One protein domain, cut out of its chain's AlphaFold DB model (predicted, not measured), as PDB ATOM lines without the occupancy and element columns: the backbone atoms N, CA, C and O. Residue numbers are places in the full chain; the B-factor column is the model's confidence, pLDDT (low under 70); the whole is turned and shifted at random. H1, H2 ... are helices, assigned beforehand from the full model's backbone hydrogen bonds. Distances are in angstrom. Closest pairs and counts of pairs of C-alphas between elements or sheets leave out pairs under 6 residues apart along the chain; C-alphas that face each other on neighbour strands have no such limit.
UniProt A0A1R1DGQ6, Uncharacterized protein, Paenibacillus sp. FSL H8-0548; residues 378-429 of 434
ATOM      1  N   ALA A 378     -18.438  59.310 250.111       72.50
ATOM      2  CA  ALA A 378     -18.739  58.556 251.334       72.50
ATOM      3  C   ALA A 378     -17.743  57.408 251.604       72.50
ATOM      4  O   ALA A 378     -17.328  57.172 252.743       72.50
ATOM      5  N   ALA A 379     -17.330  56.695 250.552       76.19
ATOM      6  CA  ALA A 379     -16.332  55.638 250.678       76.19
ATOM      7  C   ALA A 379     -14.941  56.226 250.966       76.19
ATOM      8  O   ALA A 379     -14.178  55.657 251.746       76.19
ATOM      9  N   MET A 380     -14.634  57.383 250.372       79.31
ATOM     10  CA  MET A 380     -13.375  58.087 250.590       79.31
ATOM     11  C   MET A 380     -13.273  58.666 251.995       79.31
ATOM     12  O   MET A 380     -12.234  58.549 252.625       79.31
ATOM     13  N   GLU A 381     -14.356  59.213 252.528       77.38
ATOM     14  CA  GLU A 381     -14.428  59.672 253.911       77.38
ATOM     15  C   GLU A 381     -14.126  58.533 254.894       77.38
ATOM     16  O   GLU A 381     -13.283  58.673 255.777       77.38
ATOM     17  N   THR A 382     -14.755  57.373 254.692       77.12
ATOM     18  CA  THR A 382     -14.508  56.184 255.521       77.12
ATOM     19  C   THR A 382     -13.052  55.725 255.413       77.12
ATOM     20  O   THR A 382     -12.435  55.338 256.405       77.12
ATOM     21  N   TYR A 383     -12.483  55.782 254.209       79.69
ATOM     22  CA  TYR A 383     -11.083  55.453 253.963       79.69
ATOM     23  C   TYR A 383     -10.128  56.438 254.650       79.69
ATOM     24  O   TYR A 383      -9.186  56.002 255.306       79.69
ATOM     25  N   ILE A 384     -10.395  57.740 254.562       78.62
ATOM     26  CA  ILE A 384      -9.619  58.805 255.207       78.62
ATOM     27  C   ILE A 384      -9.636  58.620 256.730       78.62
ATOM     28  O   ILE A 384      -8.579  58.569 257.349       78.62
ATOM     29  N   ILE A 385     -10.812  58.416 257.333       74.69
ATOM     30  CA  ILE A 385     -10.957  58.223 258.787       74.69
ATOM     31  C   ILE A 385     -10.191  56.984 259.277       74.69
ATOM     32  O   ILE A 385      -9.592  57.006 260.351       74.69
ATOM     33  N   ASN A 386     -10.178  55.903 258.494       73.12
ATOM     34  CA  ASN A 386      -9.483  54.671 258.871       73.12
ATOM     35  C   ASN A 386      -7.957  54.730 258.661       73.12
ATOM     36  O   ASN A 386      -7.249  53.949 259.292       73.12
ATOM     37  N   ASN A 387      -7.453  55.617 257.794       71.31
ATOM     38  CA  ASN A 387      -6.028  55.709 257.437       71.31
ATOM     39  C   ASN A 387      -5.330  56.980 257.959       71.31
ATOM     40  O   ASN A 387      -4.126  57.147 257.760       71.31
ATOM     41  N   LEU A 388      -6.056  57.866 258.641       73.44
ATOM     42  CA  LEU A 388      -5.490  59.010 259.350       73.44
ATOM     43  C   LEU A 388      -4.740  58.562 260.621       73.44
ATOM     44  O   LEU A 388      -5.243  57.723 261.379       73.44
ATOM     45  N   PRO A 389      -3.560  59.139 260.918       57.12
ATOM     46  CA  PRO A 389      -2.862  58.894 262.173       57.12
ATOM     47  C   PRO A 389      -3.732  59.379 263.345       57.12
ATOM     48  O   PRO A 389      -4.043  60.566 263.454       57.12
ATOM     49  N   GLY A 390      -4.162  58.433 264.189       56.75
ATOM     50  CA  GLY A 390      -5.149  58.635 265.262       56.75
ATOM     51  C   GLY A 390      -6.374  57.709 265.181       56.75
ATOM     52  O   GLY A 390      -7.075  57.542 266.179       56.75
ATOM     53  N   GLY A 391      -6.598  57.044 264.039       53.56
ATOM     54  CA  GLY A 391      -7.677  56.066 263.850       53.56
ATOM     55  C   GLY A 391      -9.090  56.650 264.001       53.56
ATOM     56  O   GLY A 391      -9.287  57.860 263.958       53.56
ATOM     57  N   LYS A 392     -10.088  55.776 264.225       51.78
ATOM     58  CA  LYS A 392     -11.536  56.095 264.315       51.78
ATOM     59  C   LYS A 392     -11.939  57.114 265.401       51.78
ATOM     60  O   LYS A 392     -13.118  57.435 265.508       51.78
ATOM     61  N   ASN A 393     -10.989  57.627 266.181       47.69
ATOM     62  CA  ASN A 393     -11.210  58.515 267.320       47.69
ATOM     63  C   ASN A 393     -10.777  59.960 267.022       47.69
ATOM     64  O   ASN A 393     -10.150  60.612 267.854       47.69
ATOM     65  N   ILE A 394     -11.120  60.485 265.844       51.38
ATOM     66  CA  ILE A 394     -11.034  61.927 265.560       51.38
ATOM     67  C   ILE A 394     -12.281  62.604 266.149       51.38
ATOM     68  O   ILE A 394     -13.216  62.978 265.448       51.38
ATOM     69  N   ALA A 395     -12.343  62.683 267.478       43.56
ATOM     70  CA  ALA A 395     -13.347  63.484 268.167       43.56
ATOM     71  C   ALA A 395     -12.894  64.953 268.133       43.56
ATOM     72  O   ALA A 395     -12.180  65.411 269.020       43.56
ATOM     73  N   GLY A 396     -13.245  65.666 267.060       54.78
ATOM     74  CA  GLY A 396     -12.922  67.083 266.864       54.78
ATOM     75  C   GLY A 396     -12.519  67.417 265.422       54.78
ATOM     76  O   GLY A 396     -12.264  66.506 264.630       54.78
ATOM     77  N   PRO A 397     -12.484  68.711 265.049       58.53
ATOM     78  CA  PRO A 397     -12.033  69.128 263.724       58.53
ATOM     79  C   PRO A 397     -10.580  68.671 263.481       58.53
ATOM     80  O   PRO A 397      -9.779  68.696 264.421       58.53
ATOM     81  N   PRO A 398     -10.216  68.251 262.253       68.12
ATOM     82  CA  PRO A 398      -8.874  67.746 261.976       68.12
ATOM     83  C   PRO A 398      -7.819  68.818 262.275       68.12
ATOM     84  O   PRO A 398      -7.992  69.987 261.930       68.12
ATOM     85  N   SER A 399      -6.708  68.430 262.905       70.38
ATOM     86  CA  SER A 399      -5.577  69.342 263.120       70.38
ATOM     87  C   SER A 399      -4.965  69.795 261.781       70.38
ATOM     88  O   SER A 399      -5.085  69.076 260.787       70.38
ATOM     89  N   PRO A 400      -4.241  70.929 261.721       68.06
ATOM     90  CA  PRO A 400      -3.655  71.430 260.471       68.06
ATOM     91  C   PRO A 400      -2.789  70.406 259.717       68.06
ATOM     92  O   PRO A 400      -2.883  70.298 258.499       68.06
ATOM     93  N   ASN A 401      -2.019  69.581 260.435       70.50
ATOM     94  CA  ASN A 401      -1.213  68.516 259.825       70.50
ATOM     95  C   ASN A 401      -2.071  67.366 259.272       70.50
ATOM     96  O   ASN A 401      -1.703  66.740 258.281       70.50
ATOM     97  N   GLN A 402      -3.219  67.090 259.899       72.50
ATOM     98  CA  GLN A 402      -4.183  66.113 259.393       72.50
ATOM     99  C   GLN A 402      -4.911  66.659 258.162       72.50
ATOM    100  O   GLN A 402      -5.124  65.898 257.230       72.50
ATOM    101  N   LEU A 403      -5.216  67.961 258.100       75.44
ATOM    102  CA  LEU A 403      -5.819  68.590 256.916       75.44
ATOM    103  C   LEU A 403      -4.921  68.462 255.681       75.44
ATOM    104  O   LEU A 403      -5.402  68.022 254.644       75.44
ATOM    105  N   THR A 404      -3.616  68.727 255.802       74.56
ATOM    106  CA  THR A 404      -2.663  68.552 254.687       74.56
ATOM    107  C   THR A 404      -2.573  67.097 254.218       74.56
ATOM    108  O   THR A 404      -2.403  66.822 253.032       74.56
ATOM    109  N   GLN A 405      -2.712  66.138 255.136       76.69
ATOM    110  CA  GLN A 405      -2.700  64.717 254.794       76.69
ATOM    111  C   GLN A 405      -4.028  64.247 254.177       76.69
ATOM    112  O   GLN A 405      -4.034  63.389 253.300       76.69
ATOM    113  N   ILE A 406      -5.158  64.809 254.610       78.31
ATOM    114  CA  ILE A 406      -6.471  64.578 253.994       78.31
ATOM    115  C   ILE A 406      -6.474  65.134 252.571       78.31
ATOM    116  O   ILE A 406      -6.942  64.467 251.652       78.31
ATOM    117  N   GLU A 407      -5.909  66.324 252.386       79.31
ATOM    118  CA  GLU A 407      -5.777  66.978 251.089       79.31
ATOM    119  C   GLU A 407      -4.976  66.114 250.106       79.31
ATOM    120  O   GLU A 407      -5.458  65.843 249.004       79.31
ATOM    121  N   SER A 408      -3.824  65.573 250.525       78.00
ATOM    122  CA  SER A 408      -3.048  64.659 249.676       78.00
ATOM    123  C   SER A 408      -3.791  63.355 249.385       78.00
ATOM    124  O   SER A 408      -3.816  62.912 248.242       78.00
ATOM    125  N   MET A 409      -4.488  62.770 250.366       78.94
ATOM    126  CA  MET A 409      -5.296  61.565 250.140       78.94
ATOM    127  C   MET A 409      -6.408  61.787 249.105       78.94
ATOM    128  O   MET A 409      -6.688  60.877 248.322       78.94
ATOM    129  N   ILE A 410      -7.046  62.962 249.097       80.94
ATOM    130  CA  ILE A 410      -8.097  63.308 248.129       80.94
ATOM    131  C   ILE A 410      -7.495  63.565 246.743       80.94
ATOM    132  O   ILE A 410      -8.007  63.024 245.766       80.94
ATOM    133  N   LEU A 411      -6.420  64.355 246.655       78.75
ATOM    134  CA  LEU A 411      -5.783  64.726 245.385       78.75
ATOM    135  C   LEU A 411      -5.090  63.546 244.696       78.75
ATOM    136  O   LEU A 411      -5.141  63.430 243.475       78.75
ATOM    137  N   ASP A 412      -4.500  62.635 245.468       77.19
ATOM    138  CA  ASP A 412      -3.799  61.471 244.927       77.19
ATOM    139  C   ASP A 412      -4.760  60.363 244.463       77.19
ATOM    140  O   ASP A 412      -4.304  59.334 243.962       77.19
ATOM    141  N   ASN A 413      -6.081  60.500 244.650       76.75
ATOM    142  CA  ASN A 413      -7.054  59.491 244.237       76.75
ATOM    143  C   ASN A 413      -7.637  59.794 242.839       76.75
ATOM    144  O   ASN A 413      -8.576  60.583 242.729       76.75
ATOM    145  N   PRO A 414      -7.179  59.098 241.777       71.25
ATOM    146  CA  PRO A 414      -7.628  59.356 240.407       71.25
ATOM    147  C   PRO A 414      -9.072  58.902 240.140       71.25
ATOM    148  O   PRO A 414      -9.607  59.153 239.064       71.25
ATOM    149  N   ASN A 415      -9.706  58.203 241.088       75.25
ATOM    150  CA  ASN A 415     -11.036  57.624 240.916       75.25
ATOM    151  C   ASN A 415     -12.173  58.495 241.480       75.25
ATOM    152  O   ASN A 415     -13.327  58.061 241.455       75.25
ATOM    153  N   LEU A 416     -11.868  59.681 242.015       78.06
ATOM    154  CA  LEU A 416     -12.871  60.618 242.519       78.06
ATOM    155  C   LEU A 416     -13.299  61.597 241.429       78.06
ATOM    156  O   LEU A 416     -12.478  62.141 240.698       78.06
ATOM    157  N   SER A 417     -14.606  61.847 241.351       79.56
ATOM    158  CA  SER A 417     -15.120  62.949 240.546       79.56
ATOM    159  C   SER A 417     -14.818  64.289 241.224       79.56
ATOM    160  O   SER A 417     -14.781  64.376 242.454       79.56
ATOM    161  N   GLU A 418     -14.678  65.356 240.438       74.69
ATOM    162  CA  GLU A 418     -14.483  66.723 240.948       74.69
ATOM    163  C   GLU A 418     -15.599  67.131 241.928       74.69
ATOM    164  O   GLU A 418     -15.346  67.690 242.994       74.69
ATOM    165  N   ALA A 419     -16.843  66.735 241.638       75.50
ATOM    166  CA  ALA A 419     -17.986  66.963 242.520       75.50
ATOM    167  C   ALA A 419     -17.864  66.236 243.874       75.50
ATOM    168  O   ALA A 419     -18.354  66.733 244.890       75.50
ATOM    169  N   ASP A 420     -17.230  65.062 243.915       78.38
ATOM    170  CA  ASP A 420     -17.008  64.314 245.154       78.38
ATOM    171  C   ASP A 420     -15.799  64.828 245.935       78.38
ATOM    172  O   ASP A 420     -15.841  64.839 247.166       78.38
ATOM    173  N   MET A 421     -14.774  65.337 245.248       76.56
ATOM    174  CA  MET A 421     -13.686  66.078 245.884       76.56
ATOM    175  C   MET A 421     -14.232  67.317 246.600       76.56
ATOM    176  O   MET A 421     -14.007  67.472 247.795       76.56
ATOM    177  N   VAL A 422     -15.051  68.139 245.934       78.56
ATOM    178  CA  VAL A 422     -15.650  69.343 246.545       78.56
ATOM    179  C   VAL A 422     -16.458  69.010 247.806       78.56
ATOM    180  O   VAL A 422     -16.361  69.709 248.816       78.56
ATOM    181  N   LYS A 423     -17.224  67.910 247.798       81.00
ATOM    182  CA  LYS A 423     -17.956  67.447 248.992       81.00
ATOM    183  C   LYS A 423     -17.021  67.088 250.145       81.00
ATOM    184  O   LYS A 423     -17.347  67.390 251.290       81.00
ATOM    185  N   LEU A 424     -15.884  66.455 249.860       79.12
ATOM    186  CA  LEU A 424     -14.893  66.081 250.872       79.12
ATOM    187  C   LEU A 424     -14.179  67.307 251.447       79.12
ATOM    188  O   LEU A 424     -14.068  67.415 252.664       79.12
ATOM    189  N   TYR A 425     -13.776  68.261 250.605       79.31
ATOM    190  CA  TYR A 425     -13.157  69.517 251.046       79.31
ATOM    191  C   TYR A 425     -14.087  70.302 251.978       79.31
ATOM    192  O   TYR A 425     -13.695  70.654 253.091       79.31
ATOM    193  N   ASN A 426     -15.357  70.456 251.593       79.06
ATOM    194  CA  ASN A 426     -16.368  71.103 252.433       79.06
ATOM    195  C   ASN A 426     -16.601  70.356 253.754       79.06
ATOM    196  O   ASN A 426     -16.824  70.981 254.788       79.06
ATOM    197  N   LYS A 427     -16.550  69.020 253.733       77.38
ATOM    198  CA  LYS A 427     -16.799  68.192 254.917       77.38
ATOM    199  C   LYS A 427     -15.646  68.212 255.921       77.38
ATOM    200  O   LYS A 427     -15.902  68.178 257.120       77.38
ATOM    201  N   PHE A 428     -14.403  68.293 255.449       75.12
ATOM    202  CA  PHE A 428     -13.215  68.385 256.305       75.12
ATOM    203  C   PHE A 428     -12.782  69.831 256.604       75.12
ATOM    204  O   PHE A 428     -11.827  70.026 257.350       75.12
ATOM    205  N   GLY A 429     -13.486  70.839 256.075       72.19
ATOM    206  CA  GLY A 429     -13.177  72.256 256.305       72.19
ATOM    207  C   GLY A 429     -11.903  72.729 255.599       72.19
ATOM    208  O   GLY A 429     -11.253  73.658 256.072       72.19
TER     209      GLY A 429
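This is residues 378 to 429 of the 434 residues of an uncharacterized protein of Paenibacillus sp. FSL H8-0548 (UniProt A0A1R1DGQ6). A hairpin of two helices, H2 and H3, lies nearly side by side, and a third helix, H1, slants over one side of it; the three centres make a triangle. A long loop, residues 388 to 399, swings past one end of the helices, and the short link from H2 to H3 turns at the other. The printed part has 52 residues with three named helices, H1, H2 and H3 in chain order, and no named strand; its class is all helix. It is compact, with a radius of gyration of the C-alphas of 10.4 A, and elongated in outline, spanning 27 by 18 by 16 A.

H1 takes residues 378 to 387, 14.4 A long, beginning with C-alpha 378 at (-18.739, 58.556, 251.334). H2, the longest, takes residues 400 to 411, 16.6 A, with C-alpha 400 at (-3.655, 71.430, 260.471). H3 takes residues 418 to 428, 15.5 A, ending with C-alpha 428 at (-13.215, 68.385, 256.305).

H1 and H2 only just touch, with 3 pairs of C-alphas within 8 A; the closest are those of Ile 384 and Ile 406, 6.7 A apart. H2 touches H1 with residues 406 to 410 alone. The two run opposite ways at a steep tilt of 49 degrees. H1 and H3 are close but not clearly touching; their closest C-alphas, of Glu 381 and Leu 424, are 7.1 A apart. They run the same way at a steep tilt of 51 degrees. H2 and H3 form a helical hairpin and touch, the closest C-alphas being those of Ile 410 and Met 421, 6.6 A apart. They run opposite ways at a shallow tilt of 14 degrees. In H1, H2 and H3, every O i to N i+4 pair is within hydrogen-bond range.

The two C-alphas farthest apart, of Ala 395 and Pro 414, are 28.6 A apart. The printed part has no cut. The link from H1 to H2, 12 residues, is long; that from H2 to H3, 6 residues, is short. The mean pLDDT of the printed part is 72.0, and residues 389 to 398 and residue 400 are under 70.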